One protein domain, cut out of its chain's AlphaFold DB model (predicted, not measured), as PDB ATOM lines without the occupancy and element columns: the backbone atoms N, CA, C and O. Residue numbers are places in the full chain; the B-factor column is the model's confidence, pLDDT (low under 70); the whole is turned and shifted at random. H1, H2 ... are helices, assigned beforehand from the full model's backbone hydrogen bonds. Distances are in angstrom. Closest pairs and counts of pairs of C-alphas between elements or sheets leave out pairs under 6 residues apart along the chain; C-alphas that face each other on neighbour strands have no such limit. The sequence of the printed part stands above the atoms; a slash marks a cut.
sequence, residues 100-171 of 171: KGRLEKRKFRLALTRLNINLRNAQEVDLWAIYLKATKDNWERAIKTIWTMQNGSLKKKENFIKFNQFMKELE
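Overview. This is residues 100 to 171 of the 171 residues of an uncharacterized protein of Legionella feeleii (UniProt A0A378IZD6). Two nearly parallel helices, H1 and H3, overlap only in part; H2 lies crosswise to both toward one end of the domain, and H4 folds back from H3 at the other. The 72 printed residues hold four named helices, H1 to H4 in chain order, and no named strand: all helix. The whole is compact, radius of gyration of the C-alphas 11.8 A, but elongated, 34 by 20 by 19 A.

Along the chain. H1, residues 102 to 114, begins at C-alpha (120.079, 99.423, 148.088) and spans 18.5 A. H3, 139 to 151, spans 18.0 A; H2, 122 to 132, 16.0 A; H4, 157 to 168, 16.7 A, ending at C-alpha (120.361, 99.887, 165.991).

Arrangement. H3, with residues 139 to 143 alone, touches H1 at a shallow tilt of 5 degrees, the same way; the closest C-alphas, Phe 108 and Trp 139, are 6.4 A apart. H1, with residues 105 to 109 alone, only just touches H2, with 3 pairs of C-alphas within 8 A, closest Arg 109 and Val 125, 6.0 A, about perpendicular at 82 degrees. H4, with residues 159 to 163 alone, only just touches H3, also 3 pairs, closest Asn 151 and Asn 159, 7.2 A, opposite ways at a steep 45 degrees. H2 and H4 are apart. Every O i to N i+4 pair is within hydrogen-bond range in H1, H3 and H4, and 6 of 7 in H2.

Size, cuts and confidence. The C-alphas farthest apart, Asn 121 and Lys 157, are 35.1 A apart. The printed part has no cut, no link is long, and no printed residue is under 70 in pLDDT.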
ATOM      1  N   LYS A 100     124.729  94.395 146.165       83.00
ATOM      2  CA  LYS A 100     123.449  94.444 145.420       83.00
ATOM      3  C   LYS A 100     122.237  94.971 146.216       83.00
ATOM      4  O   LYS A 100     121.181  95.144 145.622       83.00
ATOM      5  N   GLY A 101     122.356  95.235 147.519       87.50
ATOM      6  CA  GLY A 101     121.252  95.740 148.352       87.50
ATOM      7  C   GLY A 101     121.242  97.265 148.461       87.50
ATOM      8  O   GLY A 101     122.229  97.836 148.915       87.50
ATOM      9  N   ARG A 102     120.165  97.946 148.038       91.12
ATOM     10  CA  ARG A 102     120.079  99.423 148.088       91.12
ATOM     11  C   ARG A 102     119.999  99.939 149.525       91.12
ATOM     12  O   ARG A 102     120.727 100.866 149.874       91.12
ATOM     13  N   LEU A 103     119.124  99.342 150.336       93.06
ATOM     14  CA  LEU A 103     118.952  99.704 151.743       93.06
ATOM     15  C   LEU A 103     120.213  99.365 152.534       93.06
ATOM     16  O   LEU A 103     120.766 100.223 153.212       93.06
ATOM     17  N   GLU A 104     120.740  98.160 152.354       94.75
ATOM     18  CA  GLU A 104     121.944  97.694 153.035       94.75
ATOM     19  C   GLU A 104     123.170  98.515 152.623       94.75
ATOM     20  O   GLU A 104     123.992  98.843 153.468       94.75
ATOM     21  N   LYS A 105     123.273  98.949 151.357       92.81
ATOM     22  CA  LYS A 105     124.344  99.859 150.915       92.81
ATOM     23  C   LYS A 105     124.213 101.241 151.560       92.81
ATOM     24  O   LYS A 105     125.231 101.851 151.879       92.81
ATOM     25  N   ARG A 106     122.987 101.737 151.776       92.88
ATOM     26  CA  ARG A 106     122.741 102.989 152.515       92.88
ATOM     27  C   ARG A 106     123.160 102.848 153.980       92.88
ATOM     28  O   ARG A 106     123.889 103.714 154.458       92.88
ATOM     29  N   LYS A 107     122.764 101.760 154.650       95.00
ATOM     30  CA  LYS A 107     123.167 101.459 156.036       95.00
ATOM     31  C   LYS A 107     124.682 101.308 156.158       95.00
ATOM     32  O   LYS A 107     125.297 101.941 157.007       95.00
ATOM     33  N   PHE A 108     125.300 100.576 155.235       95.62
ATOM     34  CA  PHE A 108     126.749 100.410 155.156       95.62
ATOM     35  C   PHE A 108     127.478 101.747 154.970       95.62
ATOM     36  O   PHE A 108     128.417 102.037 155.707       95.62
ATOM     37  N   ARG A 109     127.021 102.607 154.047       94.88
ATOM     38  CA  ARG A 109     127.570 103.963 153.875       94.88
ATOM     39  C   ARG A 109     127.467 104.778 155.164       94.88
ATOM     40  O   ARG A 109     128.452 105.389 155.563       94.88
ATOM     41  N   LEU A 110     126.294 104.786 155.799       94.88
ATOM     42  CA  LEU A 110     126.069 105.521 157.042       94.88
ATOM     43  C   LEU A 110     126.992 105.026 158.162       94.88
ATOM     44  O   LEU A 110     127.594 105.837 158.861       94.88
ATOM     45  N   ALA A 111     127.151 103.708 158.288       96.06
ATOM     46  CA  ALA A 111     128.042 103.090 159.259       96.06
ATOM     47  C   ALA A 111     129.500 103.521 159.060       96.06
ATOM     48  O   ALA A 111     130.151 103.917 160.022       96.06
ATOM     49  N   LEU A 112     130.000 103.500 157.819       95.06
ATOM     50  CA  LEU A 112     131.348 103.977 157.495       95.06
ATOM     51  C   LEU A 112     131.529 105.447 157.906       95.06
ATOM     52  O   LEU A 112     132.495 105.774 158.590       95.06
ATOM     53  N   THR A 113     130.574 106.318 157.565       93.56
ATOM     54  CA  THR A 113     130.624 107.738 157.945       93.56
ATOM     55  C   THR A 113     130.654 107.932 159.461       93.56
ATOM     56  O   THR A 113     131.457 108.719 159.953       93.56
ATOM     57  N   ARG A 114     129.838 107.188 160.219       94.25
ATOM     58  CA  ARG A 114     129.833 107.250 161.691       94.25
ATOM     59  C   ARG A 114     131.098 106.676 162.335       94.25
ATOM     60  O   ARG A 114     131.428 107.049 163.451       94.25
ATOM     61  N   LEU A 115     131.819 105.808 161.628       93.69
ATOM     62  CA  LEU A 115     133.140 105.301 162.017       93.69
ATOM     63  C   LEU A 115     134.283 106.212 161.539       93.69
ATOM     64  O   LEU A 115     135.423 105.762 161.411       93.69
ATOM     65  N   ASN A 116     133.986 107.485 161.257       91.12
ATOM     66  CA  ASN A 116     134.934 108.503 160.799       91.12
ATOM     67  C   ASN A 116     135.667 108.153 159.494       91.12
ATOM     68  O   ASN A 116     136.726 108.706 159.196       91.12
ATOM     69  N   ILE A 117     135.096 107.274 158.668       90.69
ATOM     70  CA  ILE A 117     135.572 107.064 157.303       90.69
ATOM     71  C   ILE A 117     134.916 108.131 156.433       90.69
ATOM     72  O   ILE A 117     133.722 108.073 156.127       90.69
ATOM     73  N   ASN A 118     135.706 109.132 156.047       82.81
ATOM     74  CA  ASN A 118     135.239 110.213 155.191       82.81
ATOM     75  C   ASN A 118     134.956 109.669 153.783       82.81
ATOM     76  O   ASN A 118     135.877 109.229 153.091       82.81
ATOM     77  N   LEU A 119     133.678 109.679 153.395       88.31
ATOM     78  CA  LEU A 119     133.196 109.241 152.090       88.31
ATOM     79  C   LEU A 119     132.670 110.450 151.316       88.31
ATOM     80  O   LEU A 119     131.574 110.935 151.608       88.31
ATOM     81  N   ARG A 120     133.408 110.917 150.307       83.50
ATOM     82  CA  ARG A 120     132.986 112.075 149.498       83.50
ATOM     83  C   ARG A 120     131.974 111.663 148.437       83.50
ATOM     84  O   ARG A 120     130.979 112.348 148.221       83.50
ATOM     85  N   ASN A 121     132.191 110.507 147.814       81.62
ATOM     86  CA  ASN A 121     131.383 110.026 146.695       81.62
ATOM     87  C   ASN A 121     130.772 108.642 146.943       81.62
ATOM     88  O   ASN A 121     131.301 107.809 147.676       81.62
ATOM     89  N   ALA A 122     129.666 108.345 146.254       79.62
ATOM     90  CA  ALA A 122     128.979 107.054 146.369       79.62
ATOM     91  C   ALA A 122     129.835 105.851 145.919       79.62
ATOM     92  O   ALA A 122     129.611 104.738 146.387       79.62
ATOM     93  N   GLN A 123     130.809 106.068 145.032       83.31
ATOM     94  CA  GLN A 123     131.717 105.029 144.526       83.31
ATOM     95  C   GLN A 123     132.739 104.583 145.577       83.31
ATOM     96  O   GLN A 123     133.202 103.447 145.553       83.31
ATOM     97  N   GLU A 124     133.055 105.445 146.544       90.19
ATOM     98  CA  GLU A 124     133.973 105.118 147.640       90.19
ATOM     99  C   GLU A 124     133.383 104.010 148.517       90.19
ATOM    100  O   GLU A 124     134.101 103.137 148.992       90.19
ATOM    101  N   VAL A 125     132.051 103.965 148.627       92.38
ATOM    102  CA  VAL A 125     131.321 102.864 149.269       92.38
ATOM    103  C   VAL A 125     131.600 101.536 148.567       92.38
ATOM    104  O   VAL A 125     131.746 100.516 149.233       92.38
ATOM    105  N   ASP A 126     131.680 101.527 147.232       90.69
ATOM    106  CA  ASP A 126     131.986 100.308 146.478       90.69
ATOM    107  C   ASP A 126     133.439  99.871 146.698       90.69
ATOM    108  O   ASP A 126     133.692  98.679 146.854       90.69
ATOM    109  N   LEU A 127     134.383 100.812 146.803       93.50
ATOM    110  CA  LEU A 127     135.769 100.498 147.160       93.50
ATOM    111  C   LEU A 127     135.864  99.910 148.575       93.50
ATOM    112  O   LEU A 127     136.460  98.851 148.753       93.50
ATOM    113  N   TRP A 128     135.211 100.509 149.574       94.31
ATOM    114  CA  TRP A 128     135.160  99.939 150.928       94.31
ATOM    115  C   TRP A 128     134.469  98.580 150.975       94.31
ATOM    116  O   TRP A 128     134.920  97.677 151.683       94.31
ATOM    117  N   ALA A 129     133.413  98.394 150.184       93.06
ATOM    118  CA  ALA A 129     132.772  97.097 150.051       93.06
ATOM    119  C   ALA A 129     133.727  96.052 149.463       93.06
ATOM    120  O   ALA A 129     133.753  94.919 149.938       93.06
ATOM    121  N   ILE A 130     134.553  96.419 148.478       92.44
ATOM    122  CA  ILE A 130     135.570  95.520 147.921       92.44
ATOM    123  C   ILE A 130     136.642  95.204 148.962       92.44
ATOM    124  O   ILE A 130     136.973  94.034 149.162       92.44
ATOM    125  N   TYR A 131     137.144  96.226 149.655       93.12
ATOM    126  CA  TYR A 131     138.165  96.084 150.685       93.12
ATOM    127  C   TYR A 131     137.737  95.102 151.784       93.12
ATOM    128  O   TYR A 131     138.456  94.140 152.064       93.12
ATOM    129  N   LEU A 132     136.534  95.292 152.335       92.38
ATOM    130  CA  LEU A 132     135.987  94.484 153.431       92.38
ATOM    131  C   LEU A 132     135.248  93.220 152.967       92.38
ATOM    132  O   LEU A 132     134.739  92.469 153.799       92.38
ATOM    133  N   LYS A 133     135.142  92.988 151.652       91.38
ATOM    134  CA  LYS A 133     134.295  91.943 151.045       91.38
ATOM    135  C   LYS A 133     132.831  92.005 151.514       91.38
ATOM    136  O   LYS A 133     132.189  90.969 151.724       91.38
ATOM    137  N   ALA A 134     132.314  93.222 151.671       92.44
ATOM    138  CA  ALA A 134     130.944  93.478 152.088       92.44
ATOM    139  C   ALA A 134     129.943  93.188 150.956       92.44
ATOM    140  O   ALA A 134     130.154  93.514 149.786       92.44
ATOM    141  N   THR A 135     128.818  92.595 151.325       91.69
ATOM    142  CA  THR A 135     127.675  92.236 150.492       91.69
ATOM    143  C   THR A 135     126.391  92.590 151.238       91.69
ATOM    144  O   THR A 135     126.419  92.950 152.414       91.69
ATOM    145  N   LYS A 136     125.244  92.432 150.567       91.69
ATOM    146  CA  LYS A 136     123.926  92.585 151.197       91.69
ATOM    147  C   LYS A 136     123.793  91.746 152.479       91.69
ATOM    148  O   LYS A 136     123.222  92.218 153.448       91.69
ATOM    149  N   ASP A 137     124.354  90.542 152.488       91.31
ATOM    150  CA  ASP A 137     124.107  89.559 153.550       91.31
ATOM    151  C   ASP A 137     125.148  89.614 154.678       91.31
ATOM    152  O   ASP A 137     124.987  88.958 155.702       91.31
ATOM    153  N   ASN A 138     126.257  90.341 154.496       92.12
ATOM    154  CA  ASN A 138     127.371  90.325 155.451       92.12
ATOM    155  C   ASN A 138     127.952  91.712 155.778       92.12
ATOM    156  O   ASN A 138     129.003  91.786 156.420       92.12
ATOM    157  N   TRP A 139     127.312  92.804 155.351       94.56
ATOM    158  CA  TRP A 139     127.824  94.159 155.579       94.56
ATOM    159  C   TRP A 139     128.022  94.469 157.069       94.56
ATOM    160  O   TRP A 139     129.008  95.104 157.429       94.56
ATOM    161  N   GLU A 140     127.169  93.949 157.953       95.31
ATOM    162  CA  GLU A 140     127.318  94.119 159.406       95.31
ATOM    163  C   GLU A 140     128.625  93.506 159.921       95.31
ATOM    164  O   GLU A 140     129.313  94.086 160.759       95.31
ATOM    165  N   ARG A 141     129.027  92.353 159.367       94.25
ATOM    166  CA  ARG A 141     130.306  91.703 159.691       94.25
ATOM    167  C   ARG A 141     131.494  92.538 159.208       94.25
ATOM    168  O   ARG A 141     132.508  92.624 159.902       94.25
ATOM    169  N   ALA A 142     131.373  93.159 158.036       93.69
ATOM    170  CA  ALA A 142     132.381  94.084 157.525       93.69
ATOM    171  C   ALA A 142     132.530  95.310 158.445       93.69
ATOM    172  O   ALA A 142     133.643  95.651 158.842       93.69
ATOM    173  N   ILE A 143     131.414  95.908 158.865       96.12
ATOM    174  CA  ILE A 143     131.393  97.042 159.800       96.12
ATOM    175  C   ILE A 143     131.950  96.664 161.171       96.12
ATOM    176  O   ILE A 143     132.768  97.397 161.722       96.12
ATOM    177  N   LYS A 144     131.598  95.480 161.682       95.44
ATOM    178  CA  LYS A 144     132.169  94.931 162.915       95.44
ATOM    179  C   LYS A 144     133.694  94.885 162.874       95.44
ATOM    180  O   LYS A 144     134.315  95.187 163.882       95.44
ATOM    181  N   THR A 145     134.289  94.555 161.726       92.88
ATOM    182  CA  THR A 145     135.754  94.510 161.567       92.88
ATOM    183  C   THR A 145     136.376  95.883 161.826       92.88
ATOM    184  O   THR A 145     137.261  96.000 162.674       92.88
ATOM    185  N   ILE A 146     135.855  96.934 161.184       93.31
ATOM    186  CA  ILE A 146     136.319  98.314 161.406       93.31
ATOM    187  C   ILE A 146     136.073  98.735 162.856       93.31
ATOM    188  O   ILE A 146     136.979  99.239 163.517       93.31
ATOM    189  N   TRP A 147     134.867  98.482 163.370       95.06
ATOM    190  CA  TRP A 147     134.491  98.857 164.729       95.06
ATOM    191  C   TRP A 147     135.449  98.254 165.758       95.06
ATOM    192  O   TRP A 147     135.924  98.969 166.638       95.06
ATOM    193  N   THR A 148     135.785  96.964 165.625       93.94
ATOM    194  CA  THR A 148     136.695  96.282 166.557       93.94
ATOM    195  C   THR A 148     138.124  96.795 166.498       93.94
ATOM    196  O   THR A 148     138.815  96.744 167.512       93.94
ATOM    197  N   MET A 149     138.567  97.306 165.348       90.50
ATOM    198  CA  MET A 149     139.888  97.929 165.230       90.50
ATOM    199  C   MET A 149     139.932  99.282 165.945       90.50
ATOM    200  O   MET A 149     140.930  99.596 166.580       90.50
ATOM    201  N   GLN A 150     138.843 100.056 165.900       90.75
ATOM    202  CA  GLN A 150     138.772 101.378 166.535       90.75
ATOM    203  C   GLN A 150     138.449 101.324 168.038       90.75
ATOM    204  O   GLN A 150     138.958 102.130 168.807       90.75
ATOM    205  N   ASN A 151     137.597 100.386 168.463       92.31
ATOM    206  CA  ASN A 151     137.016 100.355 169.815       92.31
ATOM    207  C   ASN A 151     137.410  99.098 170.620       92.31
ATOM    208  O   ASN A 151     137.054  98.949 171.792       92.31
ATOM    209  N   GLY A 152     138.143  98.165 170.009       92.19
ATOM    210  CA  GLY A 152     138.595  96.923 170.632       92.19
ATOM    211  C   GLY A 152     137.607  95.753 170.529       92.19
ATOM    212  O   GLY A 152     136.570  95.799 169.873       92.19
ATOM    213  N   SER A 153     137.943  94.642 171.187       93.38
ATOM    214  CA  SER A 153     137.226  93.364 171.040       93.38
ATOM    215  C   SER A 153     135.776  93.401 171.541       93.38
ATOM    216  O   SER A 153     135.515  93.853 172.657       93.38
ATOM    217  N   LEU A 154     134.848  92.807 170.774       93.19
ATOM    218  CA  LEU A 154     133.455  92.575 171.197       93.19
ATOM    219  C   LEU A 154     133.294  91.462 172.242       93.19
ATOM    220  O   LEU A 154     132.189  91.247 172.723       93.19
ATOM    221  N   LYS A 155     134.363  90.741 172.614       93.19
ATOM    222  CA  LYS A 155     134.294  89.806 173.752       93.19
ATOM    223  C   LYS A 155     134.071  90.548 175.077       93.19
ATOM    224  O   LYS A 155     133.565  89.961 176.026       93.19
ATOM    225  N   LYS A 156     134.435  91.835 175.146       94.38
ATOM    226  CA  LYS A 156     134.132  92.696 176.291       94.38
ATOM    227  C   LYS A 156     132.658  93.104 176.239       94.38
ATOM    228  O   LYS A 156     132.214  93.673 175.243       94.38
ATOM    229  N   LYS A 157     131.919  92.859 177.326       94.62
ATOM    230  CA  LYS A 157     130.474  93.142 177.430       94.62
ATOM    231  C   LYS A 157     130.126  94.591 177.070       94.62
ATOM    232  O   LYS A 157     129.188  94.818 176.317       94.62
ATOM    233  N   GLU A 158     130.903  95.555 177.556       95.81
ATOM    234  CA  GLU A 158     130.689  96.979 177.271       95.81
ATOM    235  C   GLU A 158     130.792  97.293 175.770       95.81
ATOM    236  O   GLU A 158     129.917  97.940 175.199       95.81
ATOM    237  N   ASN A 159     131.818  96.755 175.109       95.19
ATOM    238  CA  ASN A 159     132.019  96.919 173.673       95.19
ATOM    239  C   ASN A 159     130.903  96.265 172.857       95.19
ATOM    240  O   ASN A 159     130.434  96.837 171.878       95.19
ATOM    241  N   PHE A 160     130.442  95.086 173.279       95.69
ATOM    242  CA  PHE A 160     129.300  94.420 172.659       95.69
ATOM    243  C   PHE A 160     128.022  95.265 172.744       95.69
ATOM    244  O   PHE A 160     127.327  95.422 171.741       95.69
ATOM    245  N   ILE A 161     127.740  95.854 173.911       96.38
ATOM    246  CA  ILE A 161     126.585  96.742 174.106       96.38
ATOM    247  C   ILE A 161     126.698  97.974 173.200       96.38
ATOM    248  O   ILE A 161     125.755  98.270 172.467       96.38
ATOM    249  N   LYS A 162     127.859  98.646 173.187       96.38
ATOM    250  CA  LYS A 162     128.108  99.815 172.326       96.38
ATOM    251  C   LYS A 162     127.957  99.482 170.843       96.38
ATOM    252  O   LYS A 162     127.362 100.260 170.105       96.38
ATOM    253  N   PHE A 163     128.449  98.325 170.404       96.62
ATOM    254  CA  PHE A 163     128.298  97.888 169.018       96.62
ATOM    255  C   PHE A 163     126.835  97.632 168.649       96.62
ATOM    256  O   PHE A 163     126.379  98.098 167.609       96.62
ATOM    257  N   ASN A 164     126.070  96.944 169.499       96.00
ATOM    258  CA  ASN A 164     124.651  96.705 169.227       96.00
ATOM    259  C   ASN A 164     123.850  98.011 169.199       96.00
ATOM    260  O   ASN A 164     122.974  98.163 168.352       96.00
ATOM    261  N   GLN A 165     124.167  98.956 170.087       96.50
ATOM    262  CA  GLN A 165     123.563 100.287 170.073       96.50
ATOM    263  C   GLN A 165     123.894 101.026 168.772       96.50
ATOM    264  O   GLN A 165     122.991 101.493 168.084       96.50
ATOM    265  N   PHE A 166     125.169 101.031 168.377       96.56
ATOM    266  CA  PHE A 166     125.613 101.590 167.104       96.56
ATOM    267  C   PHE A 166     124.849 100.993 165.913       96.56
ATOM    268  O   PHE A 166     124.412 101.738 165.042       96.56
ATOM    269  N   MET A 167     124.651  99.669 165.878       95.75
ATOM    270  CA  MET A 167     123.934  98.998 164.788       95.75
ATOM    271  C   MET A 167     122.441  99.351 164.747       95.75
ATOM    272  O   MET A 167     121.915  99.560 163.657       95.75
ATOM    273  N   LYS A 168     121.776  99.475 165.904       94.94
ATOM    274  CA  LYS A 168     120.361  99.887 165.991       94.94
ATOM    275  C   LYS A 168     120.122 101.287 165.434       94.94
ATOM    276  O   LYS A 168     119.108 101.543 164.803       94.94
ATOM    277  N   GLU A 169     121.067 102.200 165.619       93.50
ATOM    278  CA  GLU A 169     120.936 103.573 165.119       93.50
ATOM    279  C   GLU A 169     121.139 103.708 163.596       93.50
ATOM    280  O   GLU A 169     121.038 104.814 163.055       93.50
ATOM    281  N   LEU A 170     121.471 102.608 162.912       89.69
ATOM    282  CA  LEU A 170     121.543 102.530 161.452       89.69
ATOM    283  C   LEU A 170     120.220 102.068 160.823       89.69
ATOM    284  O   LEU A 170     120.173 101.925 159.596       89.69
ATOM    285  N   GLU A 171     119.202 101.753 161.634       76.38
ATOM    286  CA  GLU A 171     117.943 101.169 161.166       76.38
ATOM    287  C   GLU A 171     117.073 102.104 160.335       76.38
ATOM    288  O   GLU A 171     116.919 103.295 160.681       76.38
TER     289      GLU A 171